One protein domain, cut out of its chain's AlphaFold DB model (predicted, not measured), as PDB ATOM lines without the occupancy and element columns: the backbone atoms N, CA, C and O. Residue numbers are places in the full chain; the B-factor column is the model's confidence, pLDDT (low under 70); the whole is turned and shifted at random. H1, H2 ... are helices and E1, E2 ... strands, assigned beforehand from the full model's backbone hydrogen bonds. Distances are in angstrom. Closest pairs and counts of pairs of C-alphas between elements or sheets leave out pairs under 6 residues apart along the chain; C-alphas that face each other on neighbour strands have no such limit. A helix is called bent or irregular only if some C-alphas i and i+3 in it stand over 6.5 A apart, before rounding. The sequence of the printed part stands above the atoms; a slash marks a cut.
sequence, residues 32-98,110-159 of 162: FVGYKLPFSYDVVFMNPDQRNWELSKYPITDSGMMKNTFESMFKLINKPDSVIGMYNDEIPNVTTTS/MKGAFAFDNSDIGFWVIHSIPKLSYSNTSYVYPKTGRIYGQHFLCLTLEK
ATOM      1  N   PHE A  32      16.843 -37.286 -44.225       98.56
ATOM      2  CA  PHE A  32      17.086 -36.812 -42.863       98.56
ATOM      3  C   PHE A  32      17.700 -37.917 -42.017       98.56
ATOM      4  O   PHE A  32      17.384 -39.094 -42.185       98.56
ATOM      5  N   VAL A  33      18.544 -37.527 -41.067       98.56
ATOM      6  CA  VAL A  33      18.992 -38.393 -39.973       98.56
ATOM      7  C   VAL A  33      18.524 -37.789 -38.664       98.56
ATOM      8  O   VAL A  33      18.665 -36.588 -38.445       98.56
ATOM      9  N   GLY A  34      17.965 -38.611 -37.787       98.06
ATOM     10  CA  GLY A  34      17.449 -38.145 -36.512       98.06
ATOM     11  C   GLY A  34      17.734 -39.093 -35.364       98.06
ATOM     12  O   GLY A  34      17.995 -40.289 -35.535       98.06
ATOM     13  N   TYR A  35      17.693 -38.515 -34.171       98.56
ATOM     14  CA  TYR A  35      17.888 -39.201 -32.912       98.56
ATOM     15  C   TYR A  35      16.859 -38.703 -31.898       98.56
ATOM     16  O   TYR A  35      16.874 -37.548 -31.473       98.56
ATOM     17  N   LYS A  36      15.964 -39.592 -31.476       98.56
ATOM     18  CA  LYS A  36      15.042 -39.332 -30.369       98.56
ATOM     19  C   LYS A  36      15.775 -39.500 -29.042       98.56
ATOM     20  O   LYS A  36      16.389 -40.541 -28.813       98.56
ATOM     21  N   LEU A  37      15.667 -38.531 -28.138       98.44
ATOM     22  CA  LEU A  37      16.404 -38.505 -26.872       98.44
ATOM     23  C   LEU A  37      15.863 -39.515 -25.833       98.44
ATOM     24  O   LEU A  37      14.648 -39.724 -25.744       98.44
ATOM     25  N   PRO A  38      16.724 -40.152 -25.013       98.06
ATOM     26  CA  PRO A  38      16.287 -41.036 -23.931       98.06
ATOM     27  C   PRO A  38      15.364 -40.323 -22.941       98.06
ATOM     28  O   PRO A  38      15.513 -39.132 -22.683       98.06
ATOM     29  N   PHE A  39      14.412 -41.060 -22.371       97.75
ATOM     30  CA  PHE A  39      13.417 -40.548 -21.420       97.75
ATOM     31  C   PHE A  39      12.613 -39.321 -21.894       97.75
ATOM     32  O   PHE A  39      11.962 -38.675 -21.074       97.75
ATOM     33  N   SER A  40      12.599 -39.035 -23.197       97.56
ATOM     34  CA  SER A  40      11.826 -37.963 -23.827       97.56
ATOM     35  C   SER A  40      11.164 -38.453 -25.124       97.56
ATOM     36  O   SER A  40      11.381 -39.588 -25.560       97.56
ATOM     37  N   TYR A  41      10.325 -37.615 -25.726       98.06
ATOM     38  CA  TYR A  41       9.873 -37.742 -27.115       98.06
ATOM     39  C   TYR A  41      10.542 -36.719 -28.038       98.06
ATOM     40  O   TYR A  41      10.287 -36.735 -29.241       98.06
ATOM     41  N   ASP A  42      11.409 -35.874 -27.485       98.31
ATOM     42  CA  ASP A  42      12.161 -34.886 -28.242       98.31
ATOM     43  C   ASP A  42      13.123 -35.558 -29.214       98.31
ATOM     44  O   ASP A  42      13.737 -36.591 -28.915       98.31
ATOM     45  N   VAL A  43      13.270 -34.933 -30.371       98.38
ATOM     46  CA  VAL A  43      14.132 -35.382 -31.456       98.38
ATOM     47  C   VAL A  43      15.129 -34.288 -31.760       98.38
ATOM     48  O   VAL A  43      14.755 -33.124 -31.856       98.38
ATOM     49  N   VAL A  44      16.379 -34.675 -31.976       98.31
ATOM     50  CA  VAL A  44      17.325 -33.863 -32.740       98.31
ATOM     51  C   VAL A  44      17.502 -34.483 -34.116       98.31
ATOM     52  O   VAL A  44      17.550 -35.710 -34.233       98.31
ATOM     53  N   PHE A  45      17.586 -33.671 -35.161       98.19
ATOM     54  CA  PHE A  45      17.766 -34.178 -36.520       98.19
ATOM     55  C   PHE A  45      18.606 -33.241 -37.381       98.19
ATOM     56  O   PHE A  45      18.929 -32.127 -36.972       98.19
ATOM     57  N   MET A  46      19.005 -33.745 -38.545       98.00
ATOM     58  CA  MET A  46      19.708 -33.033 -39.607       98.00
ATOM     59  C   MET A  46      19.112 -33.432 -40.953       98.00
ATOM     60  O   MET A  46      18.663 -34.570 -41.122       98.00
ATOM     61  N   ASN A  47      19.165 -32.521 -41.915       97.62
ATOM     62  CA  ASN A  47      18.725 -32.718 -43.296       97.62
ATOM     63  C   ASN A  47      19.665 -31.923 -44.251       97.62
ATOM     64  O   ASN A  47      20.646 -31.337 -43.774       97.62
ATOM     65  N   PRO A  48      19.443 -31.903 -45.582       97.31
ATOM     66  CA  PRO A  48      20.295 -31.169 -46.522       97.31
ATOM     67  C   PRO A  48      20.509 -29.687 -46.184       97.31
ATOM     68  O   PRO A  48      21.631 -29.186 -46.350       97.31
ATOM     69  N   ASP A  49      19.459 -29.027 -45.689       94.81
ATOM     70  CA  ASP A  49      19.411 -27.589 -45.399       94.81
ATOM     71  C   ASP A  49      19.908 -27.256 -43.984       94.81
ATOM     72  O   ASP A  49      20.432 -26.171 -43.731       94.81
ATOM     73  N   GLN A  50      19.814 -28.219 -43.069       93.31
ATOM     74  CA  GLN A  50      20.137 -28.100 -41.655       93.31
ATOM     75  C   GLN A  50      21.193 -29.140 -41.265       93.31
ATOM     76  O   GLN A  50      20.899 -30.253 -40.825       93.31
ATOM     77  N   ARG A  51      22.467 -28.768 -41.423       92.25
ATOM     78  CA  ARG A  51      23.619 -29.669 -41.207       92.25
ATOM     79  C   ARG A  51      24.144 -29.711 -39.768       92.25
ATOM     80  O   ARG A  51      25.173 -30.332 -39.517       92.25
ATOM     81  N   ASN A  52      23.461 -29.047 -38.838       96.69
ATOM     82  CA  ASN A  52      23.693 -29.172 -37.403       96.69
ATOM     83  C   ASN A  52      22.542 -29.956 -36.779       96.69
ATOM     84  O   ASN A  52      21.405 -29.847 -37.237       96.69
ATOM     85  N   TRP A  53      22.826 -30.709 -35.714       97.00
ATOM     86  CA  TRP A  53      21.776 -31.305 -34.893       97.00
ATOM     87  C   TRP A  53      20.935 -30.191 -34.274       97.00
ATOM     88  O   TRP A  53      21.396 -29.518 -33.350       97.00
ATOM     89  N   GLU A  54      19.711 -30.012 -34.757       97.38
ATOM     90  CA  GLU A  54      18.764 -29.070 -34.162       97.38
ATOM     91  C   GLU A  54      17.562 -29.820 -33.616       97.38
ATOM     92  O   GLU A  54      17.209 -30.913 -34.071       97.38
ATOM     93  N   LEU A  55      16.976 -29.235 -32.577       98.19
ATOM     94  CA  LEU A  55      15.794 -29.773 -31.938       98.19
ATOM     95  C   LEU A  55      14.608 -29.649 -32.896       98.19
ATOM     96  O   LEU A  55      14.328 -28.566 -33.408       98.19
ATOM     97  N   SER A  56      13.900 -30.754 -33.097       97.81
ATOM     98  CA  SER A  56      12.640 -30.768 -33.829       97.81
ATOM     99  C   SER A  56      11.616 -29.847 -33.175       97.81
ATOM    100  O   SER A  56      11.550 -29.731 -31.947       97.81
ATOM    101  N   LYS A  57      10.774 -29.223 -34.003       97.19
ATOM    102  CA  LYS A  57       9.658 -28.375 -33.550       97.19
ATOM    103  C   LYS A  57       8.610 -29.170 -32.769       97.19
ATOM    104  O   LYS A  57       7.836 -28.583 -32.013       97.19
ATOM    105  N   TYR A  58       8.570 -30.488 -32.969       97.62
ATOM    106  CA  TYR A  58       7.534 -31.368 -32.449       97.62
ATOM    107  C   TYR A  58       8.133 -32.610 -31.777       97.62
ATOM    108  O   TYR A  58       9.162 -33.128 -32.212       97.62
ATOM    109  N   PRO A  59       7.481 -33.150 -30.734       97.69
ATOM    110  CA  PRO A  59       7.830 -34.475 -30.244       97.69
ATOM    111  C   PRO A  59       7.521 -35.518 -31.325       97.69
ATOM    112  O   PRO A  59       6.523 -35.405 -32.041       97.69
ATOM    113  N   ILE A  60       8.316 -36.592 -31.373       98.06
ATOM    114  CA  ILE A  60       8.186 -37.670 -32.372       98.06
ATOM    115  C   ILE A  60       6.787 -38.308 -32.422       98.06
ATOM    116  O   ILE A  60       6.447 -38.981 -33.385       98.06
ATOM    117  N   THR A  61       5.978 -38.147 -31.376       97.44
ATOM    118  CA  THR A  61       4.638 -38.731 -31.259       97.44
ATOM    119  C   THR A  61       3.570 -37.977 -32.049       97.44
ATOM    120  O   THR A  61       2.615 -38.603 -32.514       97.44
ATOM    121  N   ASP A  62       3.704 -36.656 -32.194       92.75
ATOM    122  CA  ASP A  62       2.559 -35.785 -32.494       92.75
ATOM    123  C   ASP A  62       2.599 -35.210 -33.910       92.75
ATOM    124  O   ASP A  62       1.561 -35.165 -34.577       92.75
ATOM    125  N   SER A  63       3.775 -34.784 -34.372       96.12
ATOM    126  CA  SER A  63       4.021 -34.175 -35.686       96.12
ATOM    127  C   SER A  63       5.510 -34.287 -36.041       96.12
ATOM    128  O   SER A  63       6.285 -34.889 -35.301       96.12
ATOM    129  N   GLY A  64       5.904 -33.711 -37.171       96.75
ATOM    130  CA  GLY A  64       7.296 -33.588 -37.584       96.75
ATOM    131  C   GLY A  64       7.744 -34.654 -38.581       96.75
ATOM    132  O   GLY A  64       6.947 -35.481 -39.034       96.75
ATOM    133  N   MET A  65       9.038 -34.646 -38.899       97.44
ATOM    134  CA  MET A  65       9.639 -35.368 -40.035       97.44
ATOM    135  C   MET A  65       9.186 -36.838 -40.179       97.44
ATOM    136  O   MET A  65       8.764 -37.284 -41.248       97.44
ATOM    137  N   MET A  66       9.190 -37.600 -39.076       98.00
ATOM    138  CA  MET A  66       8.858 -39.026 -39.061       98.00
ATOM    139  C   MET A  66       7.371 -39.252 -39.309       98.00
ATOM    140  O   MET A  66       7.007 -40.116 -40.105       98.00
ATOM    141  N   LYS A  67       6.506 -38.473 -38.651       98.31
ATOM    142  CA  LYS A  67       5.062 -38.592 -38.842       98.31
ATOM    143  C   LYS A  67       4.663 -38.137 -40.238       98.31
ATOM    144  O   LYS A  67       3.944 -38.864 -40.909       98.31
ATOM    145  N   ASN A  68       5.170 -36.992 -40.693       98.19
ATOM    146  CA  ASN A  68       4.904 -36.463 -42.031       98.19
ATOM    147  C   ASN A  68       5.247 -37.509 -43.104       98.19
ATOM    148  O   ASN A  68       4.405 -37.825 -43.947       98.19
ATOM    149  N   THR A  69       6.436 -38.110 -43.009       98.38
ATOM    150  CA  THR A  69       6.916 -39.143 -43.939       98.38
ATOM    151  C   THR A  69       6.082 -40.431 -43.877       98.38
ATOM    152  O   THR A  69       5.657 -40.952 -44.903       98.38
ATOM    153  N   PHE A  70       5.767 -40.963 -42.693       98.12
ATOM    154  CA  PHE A  70       4.935 -42.175 -42.604       98.12
ATOM    155  C   PHE A  70       3.496 -41.939 -43.083       98.12
ATOM    156  O   PHE A  70       2.921 -42.782 -43.768       98.12
ATOM    157  N   GLU A  71       2.905 -40.795 -42.742       97.88
ATOM    158  CA  GLU A  71       1.557 -40.434 -43.186       97.88
ATOM    159  C   GLU A  71       1.494 -40.221 -44.705       97.88
ATOM    160  O   GLU A  71       0.465 -40.513 -45.316       97.88
ATOM    161  N   SER A  72       2.575 -39.764 -45.354       97.12
ATOM    162  CA  SER A  72       2.625 -39.695 -46.821       97.12
ATOM    163  C   SER A  72       2.600 -41.089 -47.462       97.12
ATOM    164  O   SER A  72       1.855 -41.286 -48.420       97.12
ATOM    165  N   MET A  73       3.277 -42.086 -46.874       97.12
ATOM    166  CA  MET A  73       3.155 -43.494 -47.281       97.12
ATOM    167  C   MET A  73       1.735 -44.038 -47.089       97.12
ATOM    168  O   MET A  73       1.202 -44.677 -47.993       97.12
ATOM    169  N   PHE A  74       1.088 -43.799 -45.944       96.75
ATOM    170  CA  PHE A  74      -0.254 -44.346 -45.698       96.75
ATOM    171  C   PHE A  74      -1.314 -43.803 -46.670       96.75
ATOM    172  O   PHE A  74      -2.274 -44.509 -46.985       96.75
ATOM    173  N   LYS A  75      -1.118 -42.603 -47.240       95.88
ATOM    174  CA  LYS A  75      -1.968 -42.061 -48.322       95.88
ATOM    175  C   LYS A  75      -1.912 -42.880 -49.620       95.88
ATOM    176  O   LYS A  75      -2.790 -42.708 -50.470       95.88
ATOM    177  N   LEU A  76      -0.911 -43.748 -49.777       94.69
ATOM    178  CA  LEU A  76      -0.776 -44.655 -50.916       94.69
ATOM    179  C   LEU A  76      -1.553 -45.966 -50.752       94.69
ATOM    180  O   LEU A  76      -1.700 -46.710 -51.717       94.69
ATOM    181  N   ILE A  77      -2.124 -46.248 -49.576       93.44
ATOM    182  CA  ILE A  77      -2.984 -47.425 -49.401       93.44
ATOM    183  C   ILE A  77      -4.120 -47.393 -50.437       93.44
ATOM    184  O   ILE A  77      -4.830 -46.396 -50.582       93.44
ATOM    185  N   ASN A  78      -4.302 -48.510 -51.148       91.81
ATOM    186  CA  ASN A  78      -5.266 -48.684 -52.240       91.81
ATOM    187  C   ASN A  78      -5.042 -47.769 -53.462       91.81
ATOM    188  O   ASN A  78      -5.941 -47.646 -54.298       91.81
ATOM    189  N   LYS A  79      -3.876 -47.123 -53.597       92.25
ATOM    190  CA  LYS A  79      -3.508 -46.411 -54.826       92.25
ATOM    191  C   LYS A  79      -2.913 -47.402 -55.832       92.25
ATOM    192  O   LYS A  79      -1.978 -48.121 -55.473       92.25
ATOM    193  N   PRO A  80      -3.436 -47.456 -57.072       90.12
ATOM    194  CA  PRO A  80      -2.861 -48.306 -58.107       90.12
ATOM    195  C   PRO A  80      -1.403 -47.910 -58.365       90.12
ATOM    196  O   PRO A  80      -1.041 -46.747 -58.188       90.12
ATOM    197  N   ASP A  81      -0.589 -48.894 -58.744       88.44
ATOM    198  CA  ASP A  81       0.829 -48.744 -59.105       88.44
ATOM    199  C   ASP A  81       1.744 -48.166 -58.009       88.44
ATOM    200  O   ASP A  81       2.914 -47.890 -58.261       88.44
ATOM    201  N   SER A  82       1.242 -48.040 -56.777       92.19
ATOM    202  CA  SER A  82       2.058 -47.717 -55.609       92.19
ATOM    203  C   SER A  82       2.595 -48.978 -54.939       92.19
ATOM    204  O   SER A  82       1.947 -50.029 -54.916       92.19
ATOM    205  N   VAL A  83       3.786 -48.867 -54.362       93.12
ATOM    206  CA  VAL A  83       4.406 -49.919 -53.560       93.12
ATOM    207  C   VAL A  83       4.630 -49.360 -52.170       93.12
ATOM    208  O   VAL A  83       5.322 -48.362 -52.021       93.12
ATOM    209  N   ILE A  84       4.079 -50.014 -51.153       94.62
ATOM    210  CA  ILE A  84       4.345 -49.686 -49.752       94.62
ATOM    211  C   ILE A  84       4.721 -50.948 -48.990       94.62
ATOM    212  O   ILE A  84       4.220 -52.037 -49.277       94.62
ATOM    213  N   GLY A  85       5.577 -50.799 -47.991       93.25
ATOM    214  CA  GLY A  85       5.947 -51.894 -47.116       93.25
ATOM    215  C   GLY A  85       6.514 -51.394 -45.804       93.25
ATOM    216  O   GLY A  85       7.164 -50.356 -45.731       93.25
ATOM    217  N   MET A  86       6.269 -52.165 -44.753       93.94
ATOM    218  CA  MET A  86       6.849 -51.959 -43.436       93.94
ATOM    219  C   MET A  86       7.416 -53.280 -42.944       93.94
ATOM    220  O   MET A  86       6.822 -54.337 -43.156       93.94
ATOM    221  N   TYR A  87       8.554 -53.211 -42.271       92.44
ATOM    222  CA  TYR A  87       9.183 -54.350 -41.623       92.44
ATOM    223  C   TYR A  87       9.582 -53.946 -40.207       92.44
ATOM    224  O   TYR A  87      10.020 -52.824 -39.962       92.44
ATOM    225  N   ASN A  88       9.370 -54.842 -39.253       92.56
ATOM    226  CA  ASN A  88       9.735 -54.657 -37.856       92.56
ATOM    227  C   ASN A  88       9.794 -56.053 -37.236       92.56
ATOM    228  O   ASN A  88       8.809 -56.776 -37.314       92.56
ATOM    229  N   ASP A  89      10.909 -56.458 -36.640       89.31
ATOM    230  CA  ASP A  89      11.018 -57.742 -35.925       89.31
ATOM    231  C   ASP A  89      10.222 -57.764 -34.608       89.31
ATOM    232  O   ASP A  89       9.981 -58.817 -34.026       89.31
ATOM    233  N   GLU A  90       9.762 -56.598 -34.151       88.81
ATOM    234  CA  GLU A  90       8.899 -56.446 -32.984       88.81
ATOM    235  C   GLU A  90       7.555 -55.836 -33.402       88.81
ATOM    236  O   GLU A  90       7.229 -54.702 -33.044       88.81
ATOM    237  N   ILE A  91       6.772 -56.575 -34.192       84.75
ATOM    238  CA  ILE A  91       5.437 -56.151 -34.642       84.75
ATOM    239  C   ILE A  91       4.474 -55.974 -33.441       84.75
ATOM    240  O   ILE A  91       4.502 -56.769 -32.497       84.75
ATOM    241  N   PRO A  92       3.598 -54.947 -33.435       82.25
ATOM    242  CA  PRO A  92       2.545 -54.812 -32.428       82.25
ATOM    243  C   PRO A  92       1.609 -56.029 -32.351       82.25
ATOM    244  O   PRO A  92       1.150 -56.543 -33.363       82.25
ATOM    245  N   ASN A  93       1.177 -56.412 -31.144       73.31
ATOM    246  CA  ASN A  93       0.220 -57.522 -30.965       73.31
ATOM    247  C   ASN A  93      -1.136 -57.303 -31.669       73.31
ATOM    248  O   ASN A  93      -1.872 -58.258 -31.894       73.31
ATOM    249  N   VAL A  94      -1.489 -56.050 -31.973       66.88
ATOM    250  CA  VAL A  94      -2.753 -55.677 -32.630       66.88
ATOM    251  C   VAL A  94      -2.710 -55.825 -34.153       66.88
ATOM    252  O   VAL A  94      -3.754 -55.821 -34.797       66.88
ATOM    253  N   THR A  95      -1.523 -55.976 -34.738       63.28
ATOM    254  CA  THR A  95      -1.324 -56.157 -36.176       63.28
ATOM    255  C   THR A  95      -1.028 -57.630 -36.446       63.28
ATOM    256  O   THR A  95       0.117 -58.023 -36.647       63.28
ATOM    257  N   THR A  96      -2.050 -58.487 -36.403       54.06
ATOM    258  CA  THR A  96      -1.915 -59.888 -36.828       54.06
ATOM    259  C   THR A  96      -1.920 -59.950 -38.354       54.06
ATOM    260  O   THR A  96      -2.984 -59.999 -38.971       54.06
ATOM    261  N   THR A  97      -0.747 -59.916 -38.982       55.56
ATOM    262  CA  THR A  97      -0.612 -60.262 -40.402       55.56
ATOM    263  C   THR A  97      -0.598 -61.780 -40.564       55.56
ATOM    264  O   THR A  97       0.043 -62.515 -39.810       55.56
ATOM    265  N   SER A  98      -1.347 -62.274 -41.549       52.16
ATOM    266  CA  SER A  98      -1.346 -63.684 -41.934       52.16
ATOM    267  C   SER A  98       0.072 -64.095 -42.353       52.16
ATOM    268  O   SER A  98       0.623 -63.510 -43.279       52.16
ATOM    269  N   MET A 110      15.601 -55.920 -37.934       93.12
ATOM    270  CA  MET A 110      15.497 -54.786 -38.833       93.12
ATOM    271  C   MET A 110      14.123 -54.157 -38.703       93.12
ATOM    272  O   MET A 110      13.104 -54.846 -38.619       93.12
ATOM    273  N   LYS A 111      14.102 -52.825 -38.729       96.38
ATOM    274  CA  LYS A 111      12.872 -52.051 -38.643       96.38
ATOM    275  C   LYS A 111      12.921 -50.884 -39.627       96.38
ATOM    276  O   LYS A 111      13.966 -50.251 -39.797       96.38
ATOM    277  N   GLY A 112      11.816 -50.632 -40.306       97.62
ATOM    278  CA  GLY A 112      11.752 -49.607 -41.331       97.62
ATOM    279  C   GLY A 112      10.490 -49.663 -42.172       97.62
ATOM    280  O   GLY A 112       9.600 -50.494 -41.973       97.62
ATOM    281  N   ALA A 113      10.426 -48.744 -43.120       97.69
ATOM    282  CA  ALA A 113       9.315 -48.588 -44.037       97.69
ATOM    283  C   ALA A 113       9.830 -48.100 -45.386       97.69
ATOM    284  O   ALA A 113      10.817 -47.373 -45.445       97.69
ATOM    285  N   PHE A 114       9.170 -48.476 -46.466       97.56
ATOM    286  CA  PHE A 114       9.452 -47.948 -47.791       97.56
ATOM    287  C   PHE A 114       8.148 -47.691 -48.524       97.56
ATOM    288  O   PHE A 114       7.149 -48.385 -48.316       97.56
ATOM    289  N   ALA A 115       8.178 -46.691 -49.388       97.00
ATOM    290  CA  ALA A 115       7.042 -46.321 -50.201       97.00
ATOM    291  C   ALA A 115       7.536 -45.754 -51.526       97.00
ATOM    292  O   ALA A 115       8.499 -44.999 -51.530       97.00
ATOM    293  N   PHE A 116       6.878 -46.113 -52.622       95.44
ATOM    294  CA  PHE A 116       7.097 -45.578 -53.962       95.44
ATOM    295  C   PHE A 116       5.733 -45.329 -54.594       95.44
ATOM    296  O   PHE A 116       4.853 -46.196 -54.535       95.44
ATOM    297  N   ASP A 117       5.544 -44.143 -55.161       92.56
ATOM    298  CA  ASP A 117       4.323 -43.809 -55.887       92.56
ATOM    299  C   ASP A 117       4.428 -44.208 -57.374       92.56
ATOM    300  O   ASP A 117       5.369 -44.878 -57.804       92.56
ATOM    301  N   ASN A 118       3.432 -43.817 -58.167       90.12
ATOM    302  CA  ASN A 118       3.375 -44.126 -59.594       90.12
ATOM    303  C   ASN A 118       4.378 -43.327 -60.452       90.12
ATOM    304  O   ASN A 118       4.452 -43.564 -61.656       90.12
ATOM    305  N   SER A 119       5.104 -42.371 -59.866       89.25
ATOM    306  CA  SER A 119       6.203 -41.651 -60.518       89.25
ATOM    307  C   SER A 119       7.546 -42.365 -60.364       89.25
ATOM    308  O   SER A 119       8.561 -41.859 -60.836       89.25
ATOM    309  N   ASP A 120       7.557 -43.534 -59.711       86.56
ATOM    310  CA  ASP A 120       8.754 -44.287 -59.339       86.56
ATOM    311  C   ASP A 120       9.688 -43.527 -58.377       86.56
ATOM    312  O   ASP A 120      10.790 -43.995 -58.097       86.56
ATOM    313  N   ILE A 121       9.249 -42.402 -57.809       93.19
ATOM    314  CA  ILE A 121       9.932 -41.698 -56.720       93.19
ATOM    315  C   ILE A 121       9.297 -42.126 -55.396       93.19
ATOM    316  O   ILE A 121       8.110 -42.458 -55.302       93.19
ATOM    317  N   GLY A 122      10.113 -42.192 -54.358       96.19
ATOM    318  CA  GLY A 122       9.658 -42.596 -53.051       96.19
ATOM    319  C   GLY A 122      10.700 -42.395 -51.980       96.19
ATOM    320  O   GLY A 122      11.621 -41.594 -52.120       96.19
ATOM    321  N   PHE A 123      10.570 -43.147 -50.897       98.00
ATOM    322  CA  PHE A 123      11.528 -43.105 -49.810       98.00
ATOM    323  C   PHE A 123      11.755 -44.470 -49.169       98.00
ATOM    324  O   PHE A 123      10.928 -45.384 -49.244       98.00
ATOM    325  N   TRP A 124      12.868 -44.565 -48.449       98.44
ATOM    326  CA  TRP A 124      13.168 -45.647 -47.524       98.44
ATOM    327  C   TRP A 124      13.551 -45.082 -46.157       98.44
ATOM    328  O   TRP A 124      14.484 -44.290 -46.040       98.44
ATOM    329  N   VAL A 125      12.830 -45.510 -45.121       98.69
ATOM    330  CA  VAL A 125      13.114 -45.215 -43.717       98.69
ATOM    331  C   VAL A 125      13.696 -46.447 -43.036       98.69
ATOM    332  O   VAL A 125      13.094 -47.520 -43.050       98.69
ATOM    333  N   ILE A 126      14.821 -46.265 -42.351       98.69
ATOM    334  CA  ILE A 126      15.445 -47.240 -41.455       98.69
ATOM    335  C   ILE A 126      15.378 -46.672 -40.043       98.69
ATOM    336  O   ILE A 126      15.702 -45.505 -39.838       98.69
ATOM    337  N   HIS A 127      14.975 -47.470 -39.055       98.31
ATOM    338  CA  HIS A 127      14.914 -47.009 -37.668       98.31
ATOM    339  C   HIS A 127      15.165 -48.125 -36.658       98.31
ATOM    340  O   HIS A 127      15.138 -49.306 -36.988       98.31
ATOM    341  N   SER A 128      15.329 -47.759 -35.386       97.81
ATOM    342  CA  SER A 128      15.425 -48.721 -34.277       97.81
ATOM    343  C   SER A 128      14.152 -48.855 -33.427       97.81
ATOM    344  O   SER A 128      14.127 -49.645 -32.490       97.81
ATOM    345  N   ILE A 129      13.081 -48.121 -33.754       97.44
ATOM    346  CA  ILE A 129      11.853 -48.014 -32.945       97.44
ATOM    347  C   ILE A 129      10.995 -49.303 -33.014       97.44
ATOM    348  O   ILE A 129      10.395 -49.581 -34.058       97.44
ATOM    349  N   PRO A 130      10.859 -50.082 -31.922       95.19
ATOM    350  CA  PRO A 130      10.013 -51.278 -31.899       95.19
ATOM    351  C   PRO A 130       8.538 -50.932 -32.059       95.19
ATOM    352  O   PRO A 130       8.095 -49.907 -31.539       95.19
ATOM    353  N   LYS A 131       7.752 -51.807 -32.693       93.88
ATOM    354  CA  LYS A 131       6.284 -51.678 -32.787       93.88
ATOM    355  C   LYS A 131       5.790 -50.423 -33.521       93.88
ATOM    356  O   LYS A 131       4.628 -50.053 -33.384       93.88
ATOM    357  N   LEU A 132       6.657 -49.742 -34.269       95.31
ATOM    358  CA  LEU A 132       6.263 -48.626 -35.123       95.31
ATOM    359  C   LEU A 132       5.862 -49.168 -36.505       95.31
ATOM    360  O   LEU A 132       6.636 -49.910 -37.104       95.31
ATOM    361  N   SER A 133       4.700 -48.829 -37.056       93.62
ATOM    362  CA  SER A 133       3.558 -48.137 -36.440       93.62
ATOM    363  C   SER A 133       2.650 -49.123 -35.695       93.62
ATOM    364  O   SER A 133       2.484 -50.260 -36.125       93.62
ATOM    365  N   TYR A 134       2.001 -48.673 -34.615       90.12
ATOM    366  CA  TYR A 134       0.956 -49.444 -33.920       90.12
ATOM    367  C   TYR A 134      -0.351 -49.588 -34.727       90.12
ATOM    368  O   TYR A 134      -1.288 -50.243 -34.269       90.12
ATOM    369  N   SER A 135      -0.423 -48.971 -35.907       89.62
ATOM    370  CA  SER A 135      -1.529 -49.047 -36.857       89.62
ATOM    371  C   SER A 135      -1.004 -49.359 -38.258       89.62
ATOM    372  O   SER A 135       0.059 -48.882 -38.646       89.62
ATOM    373  N   ASN A 136      -1.785 -50.107 -39.040       88.12
ATOM    374  CA  ASN A 136      -1.476 -50.407 -40.443       88.12
ATOM    375  C   ASN A 136      -1.874 -49.278 -41.410       88.12
ATOM    376  O   ASN A 136      -1.647 -49.402 -42.608       88.12
ATOM    377  N   THR A 137      -2.519 -48.215 -40.921       92.81
ATOM    378  CA  THR A 137      -3.122 -47.168 -41.768       92.81
ATOM    379  C   THR A 137      -2.785 -45.743 -41.338       92.81
ATOM    380  O   THR A 137      -3.299 -44.796 -41.923       92.81
ATOM    381  N   SER A 138      -1.984 -45.574 -40.287       95.19
ATOM    382  CA  SER A 138      -1.633 -44.261 -39.730       95.19
ATOM    383  C   SER A 138      -0.374 -44.365 -38.885       95.19
ATOM    384  O   SER A 138      -0.006 -45.454 -38.431       95.19
ATOM    385  N   TYR A 139       0.281 -43.236 -38.643       97.25
ATOM    386  CA  TYR A 139       1.431 -43.148 -37.760       97.25
ATOM    387  C   TYR A 139       0.987 -43.116 -36.296       97.25
ATOM    388  O   TYR A 139       0.403 -42.146 -35.811       97.25
ATOM    389  N   VAL A 140       1.304 -44.181 -35.564       96.50
ATOM    390  CA  VAL A 140       1.033 -44.301 -34.132       96.50
ATOM    391  C   VAL A 140       2.324 -44.695 -33.434       96.50
ATOM    392  O   VAL A 140       2.749 -45.854 -33.478       96.50
ATOM    393  N   TYR A 141       2.951 -43.712 -32.786       97.06
ATOM    394  CA  TYR A 141       4.204 -43.923 -32.076       97.06
ATOM    395  C   TYR A 141       4.000 -44.800 -30.824       97.06
ATOM    396  O   TYR A 141       3.082 -44.561 -30.027       97.06
ATOM    397  N   PRO A 142       4.861 -45.804 -30.589       95.19
ATOM    398  CA  PRO A 142       4.775 -46.681 -29.427       95.19
ATOM    399  C   PRO A 142       5.010 -45.927 -28.111       95.19
ATOM    400  O   PRO A 142       6.087 -45.375 -27.881       95.19
ATOM    401  N   LYS A 143       4.070 -46.000 -27.155       93.06
ATOM    402  CA  LYS A 143       4.279 -45.429 -25.803       93.06
ATOM    403  C   LYS A 143       5.532 -45.991 -25.116       93.06
ATOM    404  O   LYS A 143       6.224 -45.264 -24.405       93.06
ATOM    405  N   THR A 144       5.866 -47.256 -25.383       91.50
ATOM    406  CA  THR A 144       7.081 -47.925 -24.885       91.50
ATOM    407  C   THR A 144       8.376 -47.325 -25.445       91.50
ATOM    408  O   THR A 144       9.426 -47.466 -24.824       91.50
ATOM    409  N   GLY A 145       8.319 -46.593 -26.563       94.12
ATOM    410  CA  GLY A 145       9.464 -45.936 -27.202       94.12
ATOM    411  C   GLY A 145       9.988 -44.685 -26.480       94.12
ATOM    412  O   GLY A 145      10.839 -43.980 -27.022       94.12
ATOM    413  N   ARG A 146       9.492 -44.368 -25.274       97.12
ATOM    414  CA  ARG A 146       9.950 -43.216 -24.475       97.12
ATOM    415  C   ARG A 146      11.308 -43.445 -23.808       97.12
ATOM    416  O   ARG A 146      12.088 -42.510 -23.688       97.12
ATOM    417  N   ILE A 147      11.581 -44.664 -23.350       97.75
ATOM    418  CA  ILE A 147      12.675 -44.937 -22.401       97.75
ATOM    419  C   ILE A 147      14.047 -44.761 -23.060       97.75
ATOM    420  O   ILE A 147      14.859 -43.971 -22.587       97.75
ATOM    421  N   TYR A 148      14.285 -45.448 -24.176       98.00
ATOM    422  CA  TYR A 148      15.590 -45.469 -24.839       98.00
ATOM    423  C   TYR A 148      15.706 -44.421 -25.940       98.00
ATOM    424  O   TYR A 148      14.698 -43.984 -26.501       98.00
ATOM    425  N   GLY A 149      16.947 -44.044 -26.252       97.94
ATOM    426  CA  GLY A 149      17.250 -43.304 -27.468       97.94
ATOM    427  C   GLY A 149      16.949 -44.150 -28.705       97.94
ATOM    428  O   GLY A 149      17.027 -45.378 -28.648       97.94
ATOM    429  N   GLN A 150      16.550 -43.510 -29.798       98.31
ATOM    430  CA  GLN A 150      16.188 -44.195 -31.041       98.31
ATOM    431  C   GLN A 150      16.752 -43.426 -32.226       98.31
ATOM    432  O   GLN A 150      16.585 -42.211 -32.278       98.31
ATOM    433  N   HIS A 151      17.389 -44.121 -33.165       98.00
ATOM    434  CA  HIS A 151      17.890 -43.509 -34.391       98.00
ATOM    435  C   HIS A 151      16.948 -43.792 -35.557       98.00
ATOM    436  O   HIS A 151      16.211 -44.788 -35.554       98.00
ATOM    437  N   PHE A 152      16.992 -42.920 -36.555       98.31
ATOM    438  CA  PHE A 152      16.307 -43.118 -37.821       98.31
ATOM    439  C   PHE A 152      16.988 -42.355 -38.954       98.31
ATOM    440  O   PHE A 152      17.603 -41.309 -38.745       98.31
ATOM    441  N   LEU A 153      16.868 -42.912 -40.152       98.75
ATOM    442  CA  LEU A 153      17.362 -42.374 -41.411       98.75
ATOM    443  C   LEU A 153      16.240 -42.493 -42.436       98.75
ATOM    444  O   LEU A 153      15.669 -43.572 -42.567       98.75
ATOM    445  N   CYS A 154      15.963 -41.421 -43.167       98.81
ATOM    446  CA  CYS A 154      15.128 -41.448 -44.361       98.81
ATOM    447  C   CYS A 154      15.957 -41.045 -45.575       98.81
ATOM    448  O   CYS A 154      16.741 -40.100 -45.488       98.81
ATOM    449  N   LEU A 155      15.766 -41.752 -46.687       98.62
ATOM    450  CA  LEU A 155      16.348 -41.445 -47.990       98.62
ATOM    451  C   LEU A 155      15.229 -41.348 -49.025       98.62
ATOM    452  O   LEU A 155      14.457 -42.297 -49.153       98.62
ATOM    453  N   THR A 156      15.170 -40.249 -49.770       98.19
ATOM    454  CA  THR A 156      14.352 -40.129 -50.981       98.19
ATOM    455  C   THR A 156      15.064 -40.872 -52.111       98.19
ATOM    456  O   THR A 156      16.269 -40.709 -52.311       98.19
ATOM    457  N   LEU A 157      14.348 -41.751 -52.812       96.06
ATOM    458  CA  LEU A 157      14.904 -42.713 -53.765       96.06
ATOM    459  C   LEU A 157      14.093 -42.743 -55.062       96.06
ATOM    460  O   LEU A 157      12.883 -42.545 -55.057       96.06
ATOM    461  N   GLU A 158      14.760 -43.103 -56.158       92.31
ATOM    462  CA  GLU A 158      14.133 -43.403 -57.447       92.31
ATOM    463  C   GLU A 158      14.193 -44.913 -57.727       92.31
ATOM    464  O   GLU A 158      15.265 -45.527 -57.710       92.31
ATOM    465  N   LYS A 159      13.054 -45.524 -58.055       78.06
ATOM    466  CA  LYS A 159      12.937 -46.900 -58.544       78.06
ATOM    467  C   LYS A 159      13.241 -46.929 -60.046       78.06
ATOM    468  O   LYS A 159      12.347 -47.079 -60.871       78.06
TER     469      LYS A 159
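Overview. This is residues 32 to 98 and 110 to 159 of the 162 residues of the protein "Abnormal NUClease" of Schistosoma japonicum (UniProt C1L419). A twisted wall of six antiparallel strands has the helix H1 set slantwise over one face, with the long unnamed stretch 128 to 142 on that same side; the other face has no named helix. The very short helix H2 lies off the sheet, beyond one end of the strands. The printed part has 117 residues with two named helices and six named strands, in the order E1 E2 H1 E3 E4 E5 H2 E6 along the chain, and the sheet runs E2 E1 E6 E5 E4 E3. The class is mixed, helices and strands, with 51 residues, under half, in named elements. The whole is compact, with a radius of gyration of the C-alphas of 14.0 A and spans of 39 by 37 by 22 A.

Along the chain. E6, residues 150 to 158, is the longest strand at 26.5 A. E1, residues 32 to 36, begins at C-alpha 32 at (17.086, -36.812, -42.863) and is 12.9 A long; E2, residues 43 to 46, is 10.2 A. E5, residues 121 to 127, is 20.4 A, E4, residues 111 to 116, is 17.6 A, and E3, residues 83 to 88, is 17.2 A. H1, residues 65 to 74, is 14.5 A and begins at C-alpha 65 at (9.639, -35.368, -40.035). H2, residues 143 to 146, is 6.2 A and is neither bent nor irregular, but only just. E6 ends at C-alpha 158 at (14.133, -43.403, -57.447).

Arrangement. From edge to edge of the sheet the strands' lines turn by 51 degrees. E6 and E5 are antiparallel at 163 degrees, with N 126 and O 153 2.8 A apart, within hydrogen-bond range. On its other side E6 has E1, with N 36 and O 150 at 2.8 A. E1 and E2 form a hairpin, with N 35 and O 44 at 2.8 A; E4 and E5 form another, with N 123 and O 115 at 2.8 A. The edge strand E3 pairs with E4 through N 114 and O 85 at 2.8 A. H1 is on the sheet at a height of 8.2 A, over E5 and, only just, E6, with 3 of its C-alphas falling on E6. On the local plane it runs slantwise to the strands, at 56 degrees to E5. The closest C-alphas of H1 and E4 are those of Met 73 and Ala 115, 5.6 A apart. H2 is not on the sheet and is apart from H1. In H1 every O i to N i+4 pair is within hydrogen-bond range; H2 is too short for such a pair, and its one O i to N i+3 pair is within range.

Size, cuts and confidence. The two farthest C-alphas, those of Asn 52 and Ser 98, are 42.9 A apart. Residues 99 to 109 are not printed, and C-alphas 98 and 110 stand 19.3 A apart across this cut, in the link from E3 to E4. The links E2 to H1 and E5 to H2 are long. The mean pLDDT of the printed part is 93.6, and residues 94 to 98 are under 70.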